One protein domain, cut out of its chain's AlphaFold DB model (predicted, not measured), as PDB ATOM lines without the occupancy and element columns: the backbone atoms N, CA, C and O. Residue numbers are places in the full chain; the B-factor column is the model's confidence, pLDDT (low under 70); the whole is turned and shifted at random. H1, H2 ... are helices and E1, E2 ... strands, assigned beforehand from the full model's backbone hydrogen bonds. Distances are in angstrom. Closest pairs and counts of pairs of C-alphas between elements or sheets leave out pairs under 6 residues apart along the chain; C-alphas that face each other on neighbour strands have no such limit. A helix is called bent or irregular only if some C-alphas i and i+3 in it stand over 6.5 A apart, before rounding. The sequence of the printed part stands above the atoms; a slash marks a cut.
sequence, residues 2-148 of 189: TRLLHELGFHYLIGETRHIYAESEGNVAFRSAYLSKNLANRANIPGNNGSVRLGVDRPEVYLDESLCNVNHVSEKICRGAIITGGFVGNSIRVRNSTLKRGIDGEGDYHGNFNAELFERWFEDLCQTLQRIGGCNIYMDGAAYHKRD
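AT A GLANCE: This is residues 2 to 148 of the 189 residues of an uncharacterized protein of Phytophthora fragariae (UniProt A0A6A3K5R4). You will find little regular structure here: the hairpin E1 and E2 follows one end of H2, the small parallel pair E3 and E4 sits nearer the middle, and residues 13 to 22 stick out as a thin arm towards H1. The 147 printed residues hold H1 H2 E1 E2 E3 H3 H4 E4, mixed in class, with 57 in named elements. The whole is only just extended, close to loose: radius of gyration of the C-alphas 22.1 A, spans 69 by 43 by 38 A.

IN THESE COORDINATES: Find E1 at residues 42 to 46 and E2 at 52 to 56. H2, residues 25 to 40, starts at C-alpha 25, (54.710, 11.371, -4.860), and runs 22.6 A. H1 is 2 to 7, E3 60 to 62, H3 109 to 112, irregular at 7.1 A, and H4 115 to 129, 20.0 A. E4, 136 to 138, ends at (39.436, 9.274, -21.479).

HOW THE PARTS SIT: Look across hairpin E1 and E2, antiparallel at 138 degrees: N 43 and O 55 are 3.0 A apart. E3 and E4 are parallel at 21 degrees, with N 61 and O 136 2.8 A apart; with H3 and H4 between them along the chain they form a strand-helix-strand unit, its crossover right-handed. No helix touches another. Every O i to N i+4 pair is within hydrogen-bond range in H1, H2 and H4; H3 is too short for one.

THE WHOLE: The C-alphas farthest apart, Leu 8 and Asn 49, are 70.8 A apart. The printed part has no cut; links H1 to H2 and E3 to H3 are long. Look for pLDDT under 70 in 42 residues, among them 70 to 85.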
ATOM      1  N   THR A   2      25.410  35.044  18.722       62.56
ATOM      2  CA  THR A   2      26.600  35.601  18.045       62.56
ATOM      3  C   THR A   2      27.310  36.726  18.813       62.56
ATOM      4  O   THR A   2      28.533  36.778  18.822       62.56
ATOM      5  N   ARG A   3      26.561  37.601  19.502       77.88
ATOM      6  CA  ARG A   3      27.126  38.734  20.262       77.88
ATOM      7  C   ARG A   3      27.934  38.293  21.490       77.88
ATOM      8  O   ARG A   3      29.035  38.780  21.695       77.88
ATOM      9  N   LEU A   4      27.407  37.325  22.244       83.75
ATOM     10  CA  LEU A   4      28.054  36.768  23.437       83.75
ATOM     11  C   LEU A   4      29.407  36.123  23.092       83.75
ATOM     12  O   LEU A   4      30.386  36.313  23.796       83.75
ATOM     13  N   LEU A   5      29.466  35.382  21.981       81.19
ATOM     14  CA  LEU A   5      30.692  34.722  21.526       81.19
ATOM     15  C   LEU A   5      31.784  35.736  21.161       81.19
ATOM     16  O   LEU A   5      32.939  35.542  21.523       81.19
ATOM     17  N   HIS A   6      31.407  36.846  20.524       78.88
ATOM     18  CA  HIS A   6      32.339  37.918  20.186       78.88
ATOM     19  C   HIS A   6      32.841  38.675  21.430       78.88
ATOM     20  O   HIS A   6      34.020  39.005  21.514       78.88
ATOM     21  N   GLU A   7      31.968  38.922  22.415       86.12
ATOM     22  CA  GLU A   7      32.340  39.527  23.709       86.12
ATOM     23  C   GLU A   7      33.290  38.624  24.519       86.12
ATOM     24  O   GLU A   7      34.158  39.122  25.230       86.12
ATOM     25  N   LEU A   8      33.176  37.301  24.365       87.44
ATOM     26  CA  LEU A   8      34.063  36.304  24.977       87.44
ATOM     27  C   LEU A   8      35.376  36.076  24.199       87.44
ATOM     28  O   LEU A   8      36.147  35.189  24.559       87.44
ATOM     29  N   GLY A   9      35.641  36.851  23.142       83.44
ATOM     30  CA  GLY A   9      36.872  36.753  22.350       83.44
ATOM     31  C   GLY A   9      36.900  35.602  21.338       83.44
ATOM     32  O   GLY A   9      37.960  35.282  20.803       83.44
ATOM     33  N   PHE A  10      35.758  34.970  21.048       79.12
ATOM     34  CA  PHE A  10      35.670  33.965  19.992       79.12
ATOM     35  C   PHE A  10      35.424  34.635  18.638       79.12
ATOM     36  O   PHE A  10      34.426  35.332  18.432       79.12
ATOM     37  N   HIS A  11      36.318  34.369  17.689       78.81
ATOM     38  CA  HIS A  11      36.215  34.832  16.309       78.81
ATOM     39  C   HIS A  11      35.859  33.669  15.382       78.81
ATOM     40  O   HIS A  11      36.334  32.547  15.561       78.81
ATOM     41  N   TYR A  12      35.038  33.940  14.365       71.44
ATOM     42  CA  TYR A  12      34.852  32.998  13.267       71.44
ATOM     43  C   TYR A  12      36.140  32.942  12.450       71.44
ATOM     44  O   TYR A  12      36.513  33.918  11.802       71.44
ATOM     45  N   LEU A  13      36.801  31.793  12.475       66.56
ATOM     46  CA  LEU A  13      37.861  31.473  11.534       66.56
ATOM     47  C   LEU A  13      37.235  30.682  10.388       66.56
ATOM     48  O   LEU A  13      36.474  29.737  10.614       66.56
ATOM     49  N   ILE A  14      37.548  31.069   9.155       70.94
ATOM     50  CA  ILE A  14      37.318  30.196   8.008       70.94
ATOM     51  C   ILE A  14      38.283  29.033   8.210       70.94
ATOM     52  O   ILE A  14      39.495  29.236   8.182       70.94
ATOM     53  N   GLY A  15      37.760  27.841   8.502       58.22
ATOM     54  CA  GLY A  15      38.598  26.656   8.620       58.22
ATOM     55  C   GLY A  15      39.395  26.485   7.331       58.22
ATOM     56  O   GLY A  15      38.810  26.507   6.245       58.22
ATOM     57  N   GLU A  16      40.715  26.338   7.436       55.75
ATOM     58  CA  GLU A  16      41.522  25.943   6.289       55.75
ATOM     59  C   GLU A  16      41.020  24.574   5.831       55.75
ATOM     60  O   GLU A  16      41.160  23.550   6.505       55.75
ATOM     61  N   THR A  17      40.345  24.569   4.686       58.41
ATOM     62  CA  THR A  17      40.040  23.339   3.970       58.41
ATOM     63  C   THR A  17      41.379  22.676   3.678       58.41
ATOM     64  O   THR A  17      42.318  23.348   3.255       58.41
ATOM     65  N   ARG A  18      41.480  21.367   3.953       55.06
ATOM     66  CA  ARG A  18      42.657  20.532   3.658       55.06
ATOM     67  C   ARG A  18      43.309  21.001   2.354       55.06
ATOM     68  O   ARG A  18      42.581  21.177   1.380       55.06
ATOM     69  N   HIS A  19      44.633  21.177   2.322       54.22
ATOM     70  CA  HIS A  19      45.350  21.504   1.086       54.22
ATOM     71  C   HIS A  19      44.942  20.518  -0.019       54.22
ATOM     72  O   HIS A  19      45.407  19.382  -0.056       54.22
ATOM     73  N   ILE A  20      44.075  20.966  -0.933       55.69
ATOM     74  CA  ILE A  20      43.527  20.172  -2.046       55.69
ATOM     75  C   ILE A  20      44.612  19.665  -3.012       55.69
ATOM     76  O   ILE A  20      44.336  18.836  -3.870       55.69
ATOM     77  N   TYR A  21      45.842  20.159  -2.854       58.03
ATOM     78  CA  TYR A  21      47.007  19.889  -3.693       58.03
ATOM     79  C   TYR A  21      48.077  19.027  -3.018       58.03
ATOM     80  O   TYR A  21      49.164  18.880  -3.573       58.03
ATOM     81  N   ALA A  22      47.823  18.469  -1.830       60.66
ATOM     82  CA  ALA A  22      48.749  17.515  -1.222       60.66
ATOM     83  C   ALA A  22      48.633  16.153  -1.932       60.66
ATOM     84  O   ALA A  22      48.049  15.200  -1.417       60.66
ATOM     85  N   GLU A  23      49.136  16.083  -3.163       77.88
ATOM     86  CA  GLU A  23      49.261  14.838  -3.911       77.88
ATOM     87  C   GLU A  23      50.438  14.024  -3.361       77.88
ATOM     88  O   GLU A  23      51.493  14.569  -3.036       77.88
ATOM     89  N   SER A  24      50.275  12.704  -3.255       86.44
ATOM     90  CA  SER A  24      51.401  11.819  -2.949       86.44
ATOM     91  C   SER A  24      52.413  11.828  -4.099       86.44
ATOM     92  O   SER A  24      52.044  12.041  -5.255       86.44
ATOM     93  N   GLU A  25      53.680  11.512  -3.816       89.00
ATOM     94  CA  GLU A  25      54.710  11.371  -4.860       89.00
ATOM     95  C   GLU A  25      54.285  10.387  -5.962       89.00
ATOM     96  O   GLU A  25      54.508  10.635  -7.147       89.00
ATOM     97  N   GLY A  26      53.588   9.307  -5.588       90.56
ATOM     98  CA  GLY A  26      53.021   8.345  -6.534       90.56
ATOM     99  C   GLY A  26      51.971   8.959  -7.466       90.56
ATOM    100  O   GLY A  26      52.001   8.706  -8.671       90.56
ATOM    101  N   ASN A  27      51.077   9.806  -6.946       88.06
ATOM    102  CA  ASN A  27      50.078  10.502  -7.763       88.06
ATOM    103  C   ASN A  27      50.733  11.522  -8.701       88.06
ATOM    104  O   ASN A  27      50.365  11.593  -9.875       88.06
ATOM    105  N   VAL A  28      51.738  12.259  -8.220       89.38
ATOM    106  CA  VAL A  28      52.506  13.207  -9.043       89.38
ATOM    107  C   VAL A  28      53.215  12.478 -10.186       89.38
ATOM    108  O   VAL A  28      53.097  12.883 -11.345       89.38
ATOM    109  N   ALA A  29      53.894  11.363  -9.897       92.88
ATOM    110  CA  ALA A  29      54.556  10.545 -10.910       92.88
ATOM    111  C   ALA A  29      53.558   9.984 -11.939       92.88
ATOM    112  O   ALA A  29      53.796  10.069 -13.147       92.88
ATOM    113  N   PHE A  30      52.410   9.476 -11.477       91.12
ATOM    114  CA  PHE A  30      51.342   8.984 -12.349       91.12
ATOM    115  C   PHE A  30      50.809  10.082 -13.278       91.12
ATOM    116  O   PHE A  30      50.703   9.872 -14.489       91.12
ATOM    117  N   ARG A  31      50.512  11.270 -12.737       90.62
ATOM    118  CA  ARG A  31      50.014  12.413 -13.514       90.62
ATOM    119  C   ARG A  31      51.039  12.909 -14.519       90.62
ATOM    120  O   ARG A  31      50.661  13.205 -15.647       90.62
ATOM    121  N   SER A  32      52.317  12.951 -14.151       93.56
ATOM    122  CA  SER A  32      53.395  13.318 -15.070       93.56
ATOM    123  C   SER A  32      53.450  12.357 -16.264       93.56
ATOM    124  O   SER A  32      53.338  12.792 -17.408       93.56
ATOM    125  N   ALA A  33      53.467  11.042 -16.012       94.81
ATOM    126  CA  ALA A  33      53.446  10.032 -17.072       94.81
ATOM    127  C   ALA A  33      52.175  10.099 -17.941       94.81
ATOM    128  O   ALA A  33      52.239   9.931 -19.161       94.81
ATOM    129  N   TYR A  34      51.017  10.354 -17.328       91.69
ATOM    130  CA  TYR A  34      49.753  10.558 -18.036       91.69
ATOM    131  C   TYR A  34      49.803  11.788 -18.955       91.69
ATOM    132  O   TYR A  34      49.482  11.691 -20.138       91.69
ATOM    133  N   LEU A  35      50.277  12.930 -18.450       91.81
ATOM    134  CA  LEU A  35      50.413  14.156 -19.234       91.81
ATOM    135  C   LEU A  35      51.417  13.993 -20.377       91.81
ATOM    136  O   LEU A  35      51.141  14.457 -21.480       91.81
ATOM    137  N   SER A  36      52.534  13.290 -20.165       93.88
ATOM    138  CA  SER A  36      53.483  12.976 -21.239       93.88
ATOM    139  C   SER A  36      52.826  12.201 -22.385       93.88
ATOM    140  O   SER A  36      53.082  12.511 -23.546       93.88
ATOM    141  N   LYS A  37      51.934  11.241 -22.091       91.19
ATOM    142  CA  LYS A  37      51.169  10.516 -23.124       91.19
ATOM    143  C   LYS A  37      50.206  11.434 -23.874       91.19
ATOM    144  O   LYS A  37      50.144  11.374 -25.099       91.19
ATOM    145  N   ASN A  38      49.502  12.312 -23.161       89.25
ATOM    146  CA  ASN A  38      48.588  13.268 -23.788       89.25
ATOM    147  C   ASN A  38      49.341  14.257 -24.690       89.25
ATOM    148  O   ASN A  38      48.875  14.582 -25.781       89.25
ATOM    149  N   LEU A  39      50.522  14.709 -24.260       90.88
ATOM    150  CA  LEU A  39      51.394  15.581 -25.045       90.88
ATOM    151  C   LEU A  39      51.979  14.870 -26.271       90.88
ATOM    152  O   LEU A  39      52.094  15.494 -27.321       90.88
ATOM    153  N   ALA A  40      52.282  13.573 -26.180       92.12
ATOM    154  CA  ALA A  40      52.756  12.785 -27.319       92.12
ATOM    155  C   ALA A  40      51.708  12.654 -28.442       92.12
ATOM    156  O   ALA A  40      52.078  12.479 -29.597       92.12
ATOM    157  N   ASN A  41      50.415  12.784 -28.128       91.88
ATOM    158  CA  ASN A  41      49.334  12.798 -29.118       91.88
ATOM    159  C   ASN A  41      49.128  14.177 -29.777       91.88
ATOM    160  O   ASN A  41      48.167  14.369 -30.519       91.88
ATOM    161  N   ARG A  42      49.954  15.185 -29.470       91.31
ATOM    162  CA  ARG A  42      49.817  16.534 -30.035       91.31
ATOM    163  C   ARG A  42      50.561  16.637 -31.363       91.31
ATOM    164  O   ARG A  42      51.705  16.213 -31.474       91.31
ATOM    165  N   ALA A  43      49.921  17.253 -32.353       88.56
ATOM    166  CA  ALA A  43      50.481  17.434 -33.688       88.56
ATOM    167  C   ALA A  43      50.272  18.866 -34.187       88.56
ATOM    168  O   ALA A  43      49.249  19.495 -33.910       88.56
ATOM    169  N   ASN A  44      51.235  19.378 -34.954       88.75
ATOM    170  CA  ASN A  44      51.078  20.634 -35.677       88.75
ATOM    171  C   ASN A  44      50.193  20.394 -36.899       88.75
ATOM    172  O   ASN A  44      50.567  19.648 -37.801       88.75
ATOM    173  N   ILE A  45      49.032  21.038 -36.934       82.81
ATOM    174  CA  ILE A  45      48.091  20.936 -38.046       82.81
ATOM    175  C   ILE A  45      48.110  22.258 -38.821       82.81
ATOM    176  O   ILE A  45      47.958  23.322 -38.205       82.81
ATOM    177  N   PRO A  46      48.252  22.226 -40.157       82.88
ATOM    178  CA  PRO A  46      48.090  23.410 -40.988       82.88
ATOM    179  C   PRO A  46      46.711  24.049 -40.777       82.88
ATOM    180  O   PRO A  46      45.673  23.385 -40.815       82.88
ATOM    181  N   GLY A  47      46.709  25.348 -40.517       79.25
ATOM    182  CA  GLY A  47      45.538  26.210 -40.478       79.25
ATOM    183  C   GLY A  47      45.430  27.063 -41.742       79.25
ATOM    184  O   GLY A  47      46.226  26.957 -42.676       79.25
ATOM    185  N   ASN A  48      44.432  27.946 -41.774       80.00
ATOM    186  CA  ASN A  48      44.239  28.851 -42.905       80.00
ATOM    187  C   ASN A  48      45.389  29.864 -43.007       80.00
ATOM    188  O   ASN A  48      45.982  30.250 -41.996       80.00
ATOM    189  N   ASN A  49      45.674  30.320 -44.228       83.12
ATOM    190  CA  ASN A  49      46.672  31.356 -44.529       83.12
ATOM    191  C   ASN A  49      48.082  31.049 -43.986       83.12
ATOM    192  O   ASN A  49      48.796  31.956 -43.569       83.12
ATOM    193  N   GLY A  50      48.477  29.772 -43.951       81.88
ATOM    194  CA  GLY A  50      49.797  29.359 -43.464       81.88
ATOM    195  C   GLY A  50      49.959  29.399 -41.941       81.88
ATOM    196  O   GLY A  50      51.066  29.199 -41.448       81.88
ATOM    197  N   SER A  51      48.880  29.635 -41.183       83.56
ATOM    198  CA  SER A  51      48.908  29.458 -39.728       83.56
ATOM    199  C   SER A  51      49.123  27.986 -39.366       83.56
ATOM    200  O   SER A  51      48.749  27.089 -40.117       83.56
ATOM    201  N   VAL A  52      49.717  27.722 -38.206       81.19
ATOM    202  CA  VAL A  52      49.823  26.375 -37.633       81.19
ATOM    203  C   VAL A  52      49.047  26.376 -36.327       81.19
ATOM    204  O   VAL A  52      49.213  27.277 -35.506       81.19
ATOM    205  N   ARG A  53      48.189  25.374 -36.138       82.00
ATOM    206  CA  ARG A  53      47.458  25.160 -34.888       82.00
ATOM    207  C   ARG A  53      47.877  23.849 -34.246       82.00
ATOM    208  O   ARG A  53      48.208  22.889 -34.938       82.00
ATOM    209  N   LEU A  54      47.813  23.806 -32.921       82.88
ATOM    210  CA  LEU A  54      48.005  22.570 -32.178       82.88
ATOM    211  C   LEU A  54      46.733  21.727 -32.283       82.88
ATOM    212  O   LEU A  54      45.657  22.175 -31.889       82.88
ATOM    213  N   GLY A  55      46.857  20.524 -32.825       84.81
ATOM    214  CA  GLY A  55      45.792  19.533 -32.859       84.81
ATOM    215  C   GLY A  55      46.241  18.201 -32.278       84.81
ATOM    216  O   GLY A  55      47.189  18.139 -31.491       84.81
ATOM    217  N   VAL A  56      45.535  17.139 -32.658       88.00
ATOM    218  CA  VAL A  56      45.773  15.779 -32.169       88.00
ATOM    219  C   VAL A  56      46.037  14.827 -33.329       88.00
ATOM    220  O   VAL A  56      45.411  14.967 -34.377       88.00
ATOM    221  N   ASP A  57      46.956  13.880 -33.141       88.94
ATOM    222  CA  ASP A  57      47.235  12.813 -34.112       88.94
ATOM    223  C   ASP A  57      46.088  11.790 -34.138       88.94
ATOM    224  O   ASP A  57      45.522  11.475 -35.184       88.94
ATOM    225  N   ARG A  58      45.652  11.349 -32.953       90.31
ATOM    226  CA  ARG A  58      44.454  10.524 -32.765       90.31
ATOM    227  C   ARG A  58      43.341  11.332 -32.102       90.31
ATOM    228  O   ARG A  58      43.612  11.993 -31.094       90.31
ATOM    229  N   PRO A  59      42.087  11.248 -32.589       90.25
ATOM    230  CA  PRO A  59      40.941  11.869 -31.937       90.25
ATOM    231  C   PRO A  59      40.842  11.487 -30.458       90.25
ATOM    232  O   PRO A  59      41.025  10.325 -30.093       90.25
ATOM    233  N   GLU A  60      40.526  12.467 -29.618       91.19
ATOM    234  CA  GLU A  60      40.376  12.300 -28.174       91.19
ATOM    235  C   GLU A  60      38.905  12.458 -27.794       91.19
ATOM    236  O   GLU A  60      38.271  13.452 -28.148       91.19
ATOM    237  N   VAL A  61      38.362  11.478 -27.076       91.88
ATOM    238  CA  VAL A  61      36.979  11.472 -26.598       91.88
ATOM    239  C   VAL A  61      37.011  11.488 -25.078       91.88
ATOM    240  O   VAL A  61      37.548  10.573 -24.462       91.88
ATOM    241  N   TYR A  62      36.442  12.528 -24.479       91.94
ATOM    242  CA  TYR A  62      36.385  12.706 -23.030       91.94
ATOM    243  C   TYR A  62      34.970  12.416 -22.550       91.94
ATOM    244  O   TYR A  62      34.017  12.980 -23.092       91.94
ATOM    245  N   LEU A  63      34.843  11.531 -21.567       92.12
ATOM    246  CA  LEU A  63      33.565  11.154 -20.976       92.12
ATOM    247  C   LEU A  63      33.542  11.603 -19.524       92.12
ATOM    248  O   LEU A  63      34.528  11.440 -18.806       92.12
ATOM    249  N   ASP A  64      32.415  12.173 -19.130       89.31
ATOM    250  CA  ASP A  64      32.169  12.607 -17.767       89.31
ATOM    251  C   ASP A  64      30.663  12.578 -17.494       89.31
ATOM    252  O   ASP A  64      29.843  12.710 -18.414       89.31
ATOM    253  N   GLU A  65      30.306  12.441 -16.225       86.38
ATOM    254  CA  GLU A  65      28.944  12.597 -15.744       86.38
ATOM    255  C   GLU A  65      28.803  13.929 -15.014       86.38
ATOM    256  O   GLU A  65      29.664  14.352 -14.252       86.38
ATOM    257  N   SER A  66      27.676  14.608 -15.216       82.19
ATOM    258  CA  SER A  66      27.409  15.857 -14.512       82.19
ATOM    259  C   SER A  66      25.948  15.971 -14.111       82.19
ATOM    260  O   SER A  66      25.047  15.492 -14.807       82.19
ATOM    261  N   LEU A  67      25.706  16.633 -12.980       78.62
ATOM    262  CA  LEU A  67      24.368  16.959 -12.512       78.62
ATOM    263  C   LEU A  67      23.879  18.235 -13.205       78.62
ATOM    264  O   LEU A  67      24.410  19.322 -12.985       78.62
ATOM    265  N   CYS A  68      22.813  18.115 -13.993       73.25
ATOM    266  CA  CYS A  68      22.141  19.264 -14.585       73.25
ATOM    267  C   CYS A  68      20.923  19.664 -13.739       73.25
ATOM    268  O   CYS A  68      19.966  18.897 -13.617       73.25
ATOM    269  N   ASN A  69      20.953  20.863 -13.153       71.88
ATOM    270  CA  ASN A  69      19.800  21.440 -12.464       71.88
ATOM    271  C   ASN A  69      18.877  22.124 -13.485       71.88
ATOM    272  O   ASN A  69      19.298  23.047 -14.179       71.88
ATOM    273  N   VAL A  70      17.609  21.712 -13.525       66.44
ATOM    274  CA  VAL A  70      16.579  22.258 -14.431       66.44
ATOM    275  C   VAL A  70      16.328  23.760 -14.250       66.44
ATOM    276  O   VAL A  70      15.863  24.411 -15.178       66.44
ATOM    277  N   ASN A  71      16.665  24.314 -13.081       69.75
ATOM    278  CA  ASN A  71      16.484  25.730 -12.760       69.75
ATOM    279  C   ASN A  71      17.758  26.571 -12.960       69.75
ATOM    280  O   ASN A  71      17.762  27.757 -12.635       69.75
ATOM    281  N   HIS A  72      18.857  25.990 -13.457       58.53
ATOM    282  CA  HIS A  72      20.044  26.772 -13.799       58.53
ATOM    283  C   HIS A  72      19.846  27.497 -15.133       58.53
ATOM    284  O   HIS A  72      19.689  26.878 -16.183       58.53
ATOM    285  N   VAL A  73      19.907  28.826 -15.089       52.12
ATOM    286  CA  VAL A  73      19.968  29.677 -16.282       52.12
ATOM    287  C   VAL A  73      21.413  29.668 -16.781       52.12
ATOM    288  O   VAL A  73      22.335  30.013 -16.042       52.12
ATOM    289  N   SER A  74      21.642  29.205 -18.009       49.72
ATOM    290  CA  SER A  74      22.990  29.046 -18.550       49.72
ATOM    291  C   SER A  74      23.602  30.395 -18.935       49.72
ATOM    292  O   SER A  74      23.258  30.954 -19.975       49.72
ATOM    293  N   GLU A  75      24.595  30.867 -18.188       45.22
ATOM    294  CA  GLU A  75      25.610  31.761 -18.744       45.22
ATOM    295  C   GLU A  75      26.982  31.091 -18.662       45.22
ATOM    296  O   GLU A  75      27.668  31.116 -17.647       45.22
ATOM    297  N   LYS A  76      27.382  30.513 -19.802       46.94
ATOM    298  CA  LYS A  76      28.746  30.071 -20.137       46.94
ATOM    299  C   LYS A  76      29.304  28.937 -19.269       46.94
ATOM    300  O   LYS A  76      30.114  29.141 -18.372       46.94
ATOM    301  N   ILE A  77      28.966  27.713 -19.662       43.19
ATOM    302  CA  ILE A  77      29.679  26.504 -19.244       43.19
ATOM    303  C   ILE A  77      30.953  26.420 -20.107       43.19
ATOM    304  O   ILE A  77      30.863  26.388 -21.331       43.19
ATOM    305  N   CYS A  78      32.118  26.458 -19.452       40.72
ATOM    306  CA  CYS A  78      33.485  26.445 -20.006       40.72
ATOM    307  C   CYS A  78      34.012  27.790 -20.564       40.72
ATOM    308  O   CYS A  78      34.024  28.039 -21.768       40.72
ATOM    309  N   ARG A  79      34.559  28.648 -19.686       36.94
ATOM    310  CA  ARG A  79      35.548  29.673 -20.070       36.94
ATOM    311  C   ARG A  79      36.955  29.187 -19.714       36.94
ATOM    312  O   ARG A  79      37.378  29.292 -18.572       36.94
ATOM    313  N   GLY A  80      37.678  28.704 -20.711       36.09
ATOM    314  CA  GLY A  80      39.102  28.383 -20.633       36.09
ATOM    315  C   GLY A  80      39.544  27.888 -22.001       36.09
ATOM    316  O   GLY A  80      38.851  27.039 -22.542       36.09
ATOM    317  N   ALA A  81      40.586  28.517 -22.561       41.81
ATOM    318  CA  ALA A  81      41.243  28.281 -23.857       41.81
ATOM    319  C   ALA A  81      40.459  27.431 -24.873       41.81
ATOM    320  O   ALA A  81      40.289  26.244 -24.656       41.81
ATOM    321  N   ILE A  82      40.054  28.037 -25.998       40.66
ATOM    322  CA  ILE A  82      39.339  27.417 -27.131       40.66
ATOM    323  C   ILE A  82      39.863  25.994 -27.404       40.66
ATOM    324  O   ILE A  82      40.811  25.799 -28.161       40.66
ATOM    325  N   ILE A  83      39.233  24.991 -26.792       50.41
ATOM    326  CA  ILE A  83      39.359  23.606 -27.210       50.41
ATOM    327  C   ILE A  83      38.388  23.525 -28.377       50.41
ATOM    328  O   ILE A  83      37.177  23.631 -28.195       50.41
ATOM    329  N   THR A  84      38.909  23.440 -29.598       59.16
ATOM    330  CA  THR A  84      38.078  23.143 -30.764       59.16
ATOM    331  C   THR A  84      37.559  21.717 -30.596       59.16
ATOM    332  O   THR A  84      38.241  20.761 -30.955       59.16
ATOM    333  N   GLY A  85      36.391  21.575 -29.979       65.50
ATOM    334  CA  GLY A  85      35.756  20.302 -29.675       65.50
ATOM    335  C   GLY A  85      34.244  20.423 -29.811       65.50
ATOM    336  O   GLY A  85      33.676  21.499 -29.635       65.50
ATOM    337  N   GLY A  86      33.602  19.319 -30.169       79.50
ATOM    338  CA  GLY A  86      32.152  19.218 -30.267       79.50
ATOM    339  C   GLY A  86      31.663  17.985 -29.527       79.50
ATOM    340  O   GLY A  86      32.431  17.055 -29.275       79.50
ATOM    341  N   PHE A  87      30.377  17.968 -29.190       84.88
ATOM    342  CA  PHE A  87      29.754  16.753 -28.687       84.88
ATOM    343  C   PHE A  87      29.721  15.695 -29.787       84.88
ATOM    344  O   PHE A  87      29.391  15.984 -30.940       84.88
ATOM    345  N   VAL A  88      30.032  14.454 -29.416       84.56
ATOM    346  CA  VAL A  88      29.783  13.308 -30.288       84.56
ATOM    347  C   VAL A  88      28.271  13.215 -30.513       84.56
ATOM    348  O   VAL A  88      27.482  13.289 -29.571       84.56
ATOM    349  N   GLY A  89      27.849  13.100 -31.771       84.00
ATOM    350  CA  GLY A  89      26.426  13.051 -32.107       84.00
ATOM    351  C   GLY A  89      25.702  11.952 -31.327       84.00
ATOM    352  O   GLY A  89      26.191  10.830 -31.238       84.00
ATOM    353  N   ASN A  90      24.536  12.280 -30.762       83.06
ATOM    354  CA  ASN A  90      23.695  11.375 -29.968       83.06
ATOM    355  C   ASN A  90      24.344  10.788 -28.694       83.06
ATOM    356  O   ASN A  90      23.754   9.885 -28.098       83.06
ATOM    357  N   SER A  91      25.502  11.290 -28.240       85.31
ATOM    358  CA  SER A  91      26.179  10.756 -27.046       85.31
ATOM    359  C   SER A  91      25.581  11.242 -25.724       85.31
ATOM    360  O   SER A  91      25.697  10.556 -24.708       85.31
ATOM    361  N   ILE A  92      24.917  12.401 -25.727       86.44
ATOM    362  CA  ILE A  92      24.320  12.989 -24.524       86.44
ATOM    363  C   ILE A  92      23.102  12.158 -24.104       86.44
ATOM    364  O   ILE A  92      22.139  11.997 -24.860       86.44
ATOM    365  N   ARG A  93      23.129  11.651 -22.868       84.94
ATOM    366  CA  ARG A  93      21.998  10.979 -22.222       84.94
ATOM    367  C   ARG A  93      21.630  11.723 -20.949       84.94
ATOM    368  O   ARG A  93      22.464  11.902 -20.069       84.94
ATOM    369  N   VAL A  94      20.364  12.113 -20.840       83.69
ATOM    370  CA  VAL A  94      19.816  12.733 -19.630       83.69
ATOM    371  C   VAL A  94      19.010  11.687 -18.878       83.69
ATOM    372  O   VAL A  94      18.182  10.990 -19.465       83.69
ATOM    373  N   ARG A  95      19.256  11.564 -17.573       75.69
ATOM    374  CA  ARG A  95      18.488  10.695 -16.678       75.69
ATOM    375  C   ARG A  95      17.951  11.507 -15.514       75.69
ATOM    376  O   ARG A  95      18.598  12.443 -15.055       75.69
ATOM    377  N   ASN A  96      16.770  11.132 -15.034       74.00
ATOM    378  CA  ASN A  96      16.193  11.760 -13.858       74.00
ATOM    379  C   ASN A  96      16.912  11.259 -12.593       74.00
ATOM    380  O   ASN A  96      17.013  10.049 -12.371       74.00
ATOM    381  N   SER A  97      17.403  12.191 -11.777       66.50
ATOM    382  CA  SER A  97      18.078  11.906 -10.509       66.50
ATOM    383  C   SER A  97      17.112  11.504  -9.387       66.50
ATOM    384  O   SER A  97      17.544  10.903  -8.407       66.50
ATOM    385  N   THR A  98      15.805  11.768  -9.521       63.00
ATOM    386  CA  THR A  98      14.815  11.535  -8.453       63.00
ATOM    387  C   THR A  98      14.306  10.096  -8.347       63.00
ATOM    388  O   THR A  98      13.626   9.768  -7.380       63.00
ATOM    389  N   LEU A  99      14.658   9.197  -9.274       56.16
ATOM    390  CA  LEU A  99      14.237   7.783  -9.257       56.16
ATOM    391  C   LEU A  99      15.010   6.909  -8.247       56.16
ATOM    392  O   LEU A  99      15.040   5.682  -8.366       56.16
ATOM    393  N   LYS A 100      15.642   7.521  -7.243       56.69
ATOM    394  CA  LYS A 100      16.357   6.809  -6.186       56.69
ATOM    395  C   LYS A 100      15.368   5.926  -5.413       56.69
ATOM    396  O   LYS A 100      14.395   6.430  -4.855       56.69
ATOM    397  N   ARG A 101      15.619   4.610  -5.335       47.03
ATOM    398  CA  ARG A 101      14.975   3.776  -4.308       47.03
ATOM    399  C   ARG A 101      15.511   4.277  -2.974       47.03
ATOM    400  O   ARG A 101      16.684   4.078  -2.671       47.03
ATOM    401  N   GLY A 102      14.690   5.038  -2.256       52.53
ATOM    402  CA  GLY A 102      15.043   5.540  -0.938       52.53
ATOM    403  C   GLY A 102      15.450   4.374  -0.049       52.53
ATOM    404  O   GLY A 102      14.738   3.379  -0.011       52.53
ATOM    405  N   ILE A 103      16.612   4.501   0.589       50.81
ATOM    406  CA  ILE A 103      16.852   4.063   1.965       50.81
ATOM    407  C   ILE A 103      18.083   4.804   2.520       50.81
ATOM    408  O   ILE A 103      17.966   5.305   3.624       50.81
ATOM    409  N   ASP A 104      19.147   5.092   1.747       49.22
ATOM    410  CA  ASP A 104      20.329   5.780   2.316       49.22
ATOM    411  C   ASP A 104      20.944   6.889   1.432       49.22
ATOM    412  O   ASP A 104      21.243   6.691   0.251       49.22
ATOM    413  N   GLY A 105      21.190   8.059   2.033       46.78
ATOM    414  CA  GLY A 105      22.296   8.963   1.683       46.78
ATOM    415  C   GLY A 105      21.962  10.181   0.817       46.78
ATOM    416  O   GLY A 105      21.849  10.090  -0.403       46.78
ATOM    417  N   GLU A 106      21.877  11.357   1.428       53.16
ATOM    418  CA  GLU A 106      22.083  12.631   0.735       53.16
ATOM    419  C   GLU A 106      23.452  12.621   0.022       53.16
ATOM    420  O   GLU A 106      24.470  12.334   0.648       53.16
ATOM    421  N   GLY A 107      23.495  12.921  -1.281       53.03
ATOM    422  CA  GLY A 107      24.730  13.361  -1.951       53.03
ATOM    423  C   GLY A 107      25.225  12.554  -3.155       53.03
ATOM    424  O   GLY A 107      25.904  13.135  -3.997       53.03
ATOM    425  N   ASP A 108      24.876  11.272  -3.304       60.62
ATOM    426  CA  ASP A 108      25.328  10.486  -4.466       60.62
ATOM    427  C   ASP A 108      24.329  10.560  -5.634       60.62
ATOM    428  O   ASP A 108      23.305   9.867  -5.656       60.62
ATOM    429  N   TYR A 109      24.629  11.416  -6.616       63.59
ATOM    430  CA  TYR A 109      23.839  11.549  -7.842       63.59
ATOM    431  C   TYR A 109      24.073  10.397  -8.837       63.59
ATOM    432  O   TYR A 109      23.279  10.231  -9.766       63.59
ATOM    433  N   HIS A 110      25.098   9.561  -8.624       64.69
ATOM    434  CA  HIS A 110      25.365   8.373  -9.436       64.69
ATOM    435  C   HIS A 110      24.466   7.189  -9.059       64.69
ATOM    436  O   HIS A 110      24.481   6.172  -9.746       64.69
ATOM    437  N   GLY A 111      23.616   7.300  -8.030       62.16
ATOM    438  CA  GLY A 111      22.755   6.198  -7.575       62.16
ATOM    439  C   GLY A 111      21.812   5.613  -8.642       62.16
ATOM    440  O   GLY A 111      21.345   4.485  -8.492       62.16
ATOM    441  N   ASN A 112      21.544   6.345  -9.732       69.69
ATOM    442  CA  ASN A 112      20.753   5.873 -10.877       69.69
ATOM    443  C   ASN A 112      21.604   5.547 -12.127       69.69
ATOM    444  O   ASN A 112      21.061   5.269 -13.198       69.69
ATOM    445  N   PHE A 113      22.934   5.599 -12.025       80.38
ATOM    446  CA  PHE A 113      23.861   5.248 -13.095       80.38
ATOM    447  C   PHE A 113      24.775   4.110 -12.642       80.38
ATOM    448  O   PHE A 113      25.713   4.282 -11.874       80.38
ATOM    449  N   ASN A 114      24.447   2.904 -13.099       84.88
ATOM    450  CA  ASN A 114      25.165   1.685 -12.755       84.88
ATOM    451  C   ASN A 114      25.953   1.152 -13.957       84.88
ATOM    452  O   ASN A 114      25.800   1.621 -15.085       84.88
ATOM    453  N   ALA A 115      26.764   0.124 -13.713       88.19
ATOM    454  CA  ALA A 115      27.613  -0.463 -14.741       88.19
ATOM    455  C   ALA A 115      26.838  -0.989 -15.962       88.19
ATOM    456  O   ALA A 115      27.286  -0.805 -17.082       88.19
ATOM    457  N   GLU A 116      25.652  -1.575 -15.781       87.94
ATOM    458  CA  GLU A 116      24.831  -2.081 -16.899       87.94
ATOM    459  C   GLU A 116      24.280  -0.953 -17.782       87.94
ATOM    460  O   GLU A 116      24.100  -1.099 -18.993       87.94
ATOM    461  N   LEU A 117      23.961   0.192 -17.175       88.50
ATOM    462  CA  LEU A 117      23.549   1.392 -17.897       88.50
ATOM    463  C   LEU A 117      24.724   2.046 -18.617       88.50
ATOM    464  O   LEU A 117      24.531   2.549 -19.725       88.50
ATOM    465  N   PHE A 118      25.901   2.043 -17.992       91.00
ATOM    466  CA  PHE A 118      27.136   2.500 -18.610       91.00
ATOM    467  C   PHE A 118      27.503   1.617 -19.806       91.00
ATOM    468  O   PHE A 118      27.684   2.154 -20.887       91.00
ATOM    469  N   GLU A 119      27.509   0.290 -19.660       92.19
ATOM    470  CA  GLU A 119      27.836  -0.674 -20.724       92.19
ATOM    471  C   GLU A 119      26.985  -0.461 -21.977       92.19
ATOM    472  O   GLU A 119      27.528  -0.279 -23.063       92.19
ATOM    473  N   ARG A 120      25.655  -0.395 -21.823       91.31
ATOM    474  CA  ARG A 120      24.744  -0.158 -22.956       91.31
ATOM    475  C   ARG A 120      24.992   1.184 -23.637       91.31
ATOM    476  O   ARG A 120      24.995   1.276 -24.858       91.31
ATOM    477  N   TRP A 121      25.192   2.239 -22.851       93.12
ATOM    478  CA  TRP A 121      25.490   3.558 -23.406       93.12
ATOM    479  C   TRP A 121      26.863   3.597 -24.092       93.12
ATOM    480  O   TRP A 121      27.009   4.211 -25.147       93.12
ATOM    481  N   PHE A 122      27.860   2.933 -23.514       93.69
ATOM    482  CA  PHE A 122      29.209   2.864 -24.050       93.69
ATOM    483  C   PHE A 122      29.247   2.053 -25.351       93.69
ATOM    484  O   PHE A 122      29.973   2.409 -26.274       93.69
ATOM    485  N   GLU A 123      28.416   1.015 -25.474       93.75
ATOM    486  CA  GLU A 123      28.216   0.268 -26.718       93.75
ATOM    487  C   GLU A 123      27.649   1.159 -27.838       93.75
ATOM    488  O   GLU A 123      28.247   1.230 -28.917       93.75
ATOM    489  N   ASP A 124      26.572   1.910 -27.571       93.00
ATOM    490  CA  ASP A 124      26.009   2.897 -28.513       93.00
ATOM    491  C   ASP A 124      27.065   3.932 -28.950       93.00
ATOM    492  O   ASP A 124      27.174   4.309 -30.127       93.00
ATOM    493  N   LEU A 125      27.863   4.412 -27.989       93.38
ATOM    494  CA  LEU A 125      28.943   5.356 -28.243       93.38
ATOM    495  C   LEU A 125      30.006   4.730 -29.151       93.38
ATOM    496  O   LEU A 125      30.375   5.337 -30.155       93.38
ATOM    497  N   CYS A 126      30.466   3.515 -28.853       93.44
ATOM    498  CA  CYS A 126      31.454   2.799 -29.657       93.44
ATOM    499  C   CYS A 126      30.992   2.606 -31.106       93.44
ATOM    500  O   CYS A 126      31.779   2.840 -32.022       93.44
ATOM    501  N   GLN A 127      29.720   2.271 -31.340       92.06
ATOM    502  CA  GLN A 127      29.156   2.182 -32.697       92.06
ATOM    503  C   GLN A 127      29.235   3.522 -33.448       92.06
ATOM    504  O   GLN A 127      29.456   3.566 -34.660       92.06
ATOM    505  N   THR A 128      29.080   4.635 -32.730       90.31
ATOM    506  CA  THR A 128      29.232   5.980 -33.297       90.31
ATOM    507  C   THR A 128      30.701   6.299 -33.585       90.31
ATOM    508  O   THR A 128      31.023   6.776 -34.673       90.31
ATOM    509  N   LEU A 129      31.603   5.990 -32.648       92.00
ATOM    510  CA  LEU A 129      33.041   6.255 -32.765       92.00
ATOM    511  C   LEU A 129      33.717   5.408 -33.848       92.00
ATOM    512  O   LEU A 129      34.620   5.900 -34.520       92.00
ATOM    513  N   GLN A 130      33.240   4.185 -34.098       90.31
ATOM    514  CA  GLN A 130      33.722   3.335 -35.193       90.31
ATOM    515  C   GLN A 130      33.665   4.037 -36.557       90.31
ATOM    516  O   GLN A 130      34.534   3.811 -37.394       90.31
ATOM    517  N   ARG A 131      32.690   4.931 -36.773       85.12
ATOM    518  CA  ARG A 131      32.569   5.710 -38.018       85.12
ATOM    519  C   ARG A 131      33.638   6.796 -38.155       85.12
ATOM    520  O   ARG A 131      33.921   7.224 -39.268       85.12
ATOM    521  N   ILE A 132      34.197   7.254 -37.036       81.44
ATOM    522  CA  ILE A 132      35.236   8.294 -36.963       81.44
ATOM    523  C   ILE A 132      36.638   7.661 -37.054       81.44
ATOM    524  O   ILE A 132      37.586   8.312 -37.485       81.44
ATOM    525  N   GLY A 133      36.761   6.379 -36.701       87.00
ATOM    526  CA  GLY A 133      38.004   5.613 -36.740       87.00
ATOM    527  C   GLY A 133      38.625   5.426 -35.356       87.00
ATOM    528  O   GLY A 133      37.970   5.564 -34.323       87.00
ATOM    529  N   GLY A 134      39.909   5.064 -35.323       90.06
ATOM    530  CA  GLY A 134      40.623   4.841 -34.066       90.06
ATOM    531  C   GLY A 134      40.734   6.125 -33.241       90.06
ATOM    532  O   GLY A 134      41.280   7.113 -33.718       90.06
ATOM    533  N   CYS A 135      40.275   6.092 -31.990       92.94
ATOM    534  CA  CYS A 135      40.331   7.220 -31.058       92.94
ATOM    535  C   CYS A 135      40.870   6.792 -29.686       92.94
ATOM    536  O   CYS A 135      40.957   5.599 -29.384       92.94
ATOM    537  N   ASN A 136      41.252   7.777 -28.876       92.94
ATOM    538  CA  ASN A 136      41.634   7.605 -27.479       92.94
ATOM    539  C   ASN A 136      40.463   8.062 -26.602       92.94
ATOM    540  O   ASN A 136      40.016   9.201 -26.729       92.94
ATOM    541  N   ILE A 137      39.968   7.185 -25.728       93.12
ATOM    542  CA  ILE A 137      38.854   7.484 -24.821       93.12
ATOM    543  C   ILE A 137      39.407   7.725 -23.415       93.12
ATOM    544  O   ILE A 137      40.144   6.893 -22.884       93.12
ATOM    545  N   TYR A 138      39.032   8.850 -22.815       92.25
ATOM    546  CA  TYR A 138      39.436   9.274 -21.479       92.25
ATOM    547  C   TYR A 138      38.217   9.320 -20.562       92.25
ATOM    548  O   TYR A 138      37.192   9.904 -20.914       92.25
ATOM    549  N   MET A 139      38.344   8.696 -19.394       92.75
ATOM    550  CA  MET A 139      37.307   8.593 -18.366       92.75
ATOM    551  C   MET A 139      37.966   8.637 -16.991       92.75
ATOM    552  O   MET A 139      39.158   8.331 -16.862       92.75
ATOM    553  N   ASP A 140      37.197   8.980 -15.967       89.31
ATOM    554  CA  ASP A 140      37.661   8.906 -14.591       89.31
ATOM    555  C   ASP A 140      37.720   7.449 -14.067       89.31
ATOM    556  O   ASP A 140      37.443   6.462 -14.762       89.31
ATOM    557  N   GLY A 141      38.131   7.305 -12.807       87.38
ATOM    558  CA  GLY A 141      38.270   6.017 -12.136       87.38
ATOM    559  C   GLY A 141      36.983   5.450 -11.531       87.38
ATOM    560  O   GLY A 141      37.108   4.572 -10.672       87.38
ATOM    561  N   ALA A 142      35.788   5.930 -11.904       85.25
ATOM    562  CA  ALA A 142      34.541   5.503 -11.277       85.25
ATOM    563  C   ALA A 142      34.343   3.979 -11.337       85.25
ATOM    564  O   ALA A 142      34.621   3.306 -12.334       85.25
ATOM    565  N   ALA A 143      33.845   3.404 -10.239       82.81
ATOM    566  CA  ALA A 143      33.770   1.953 -10.078       82.81
ATOM    567  C   ALA A 143      32.863   1.272 -11.119       82.81
ATOM    568  O   ALA A 143      33.117   0.128 -11.499       82.81
ATOM    569  N   TYR A 144      31.825   1.961 -11.603       85.81
ATOM    570  CA  TYR A 144      30.913   1.428 -12.617       85.81
ATOM    571  C   TYR A 144      31.515   1.384 -14.030       85.81
ATOM    572  O   TYR A 144      30.974   0.668 -14.868       85.81
ATOM    573  N   HIS A 145      32.652   2.046 -14.291       88.00
ATOM    574  CA  HIS A 145      33.385   1.923 -15.561       88.00
ATOM    575  C   HIS A 145      34.054   0.555 -15.738       88.00
ATOM    576  O   HIS A 145      34.438   0.184 -16.845       88.00
ATOM    577  N   LYS A 146      34.242  -0.194 -14.644       83.19
ATOM    578  CA  LYS A 146      34.984  -1.459 -14.630       83.19
ATOM    579  C   LYS A 146      34.151  -2.539 -13.957       83.19
ATOM    580  O   LYS A 146      34.378  -2.898 -12.798       83.19
ATOM    581  N   ARG A 147      33.171  -3.068 -14.689       82.06
ATOM    582  CA  ARG A 147      32.412  -4.231 -14.237       82.06
ATOM    583  C   ARG A 147      33.172  -5.505 -14.550       82.06
ATOM    584  O   ARG A 147      33.347  -5.894 -15.697       82.06
ATOM    585  N   ASP A 148      33.579  -6.176 -13.489       78.75
ATOM    586  CA  ASP A 148      34.042  -7.548 -13.571       78.75
ATOM    587  C   ASP A 148      32.835  -8.485 -13.414       78.75
ATOM    588  O   ASP A 148      32.172  -8.499 -12.373       78.75
TER     589      ASP A 148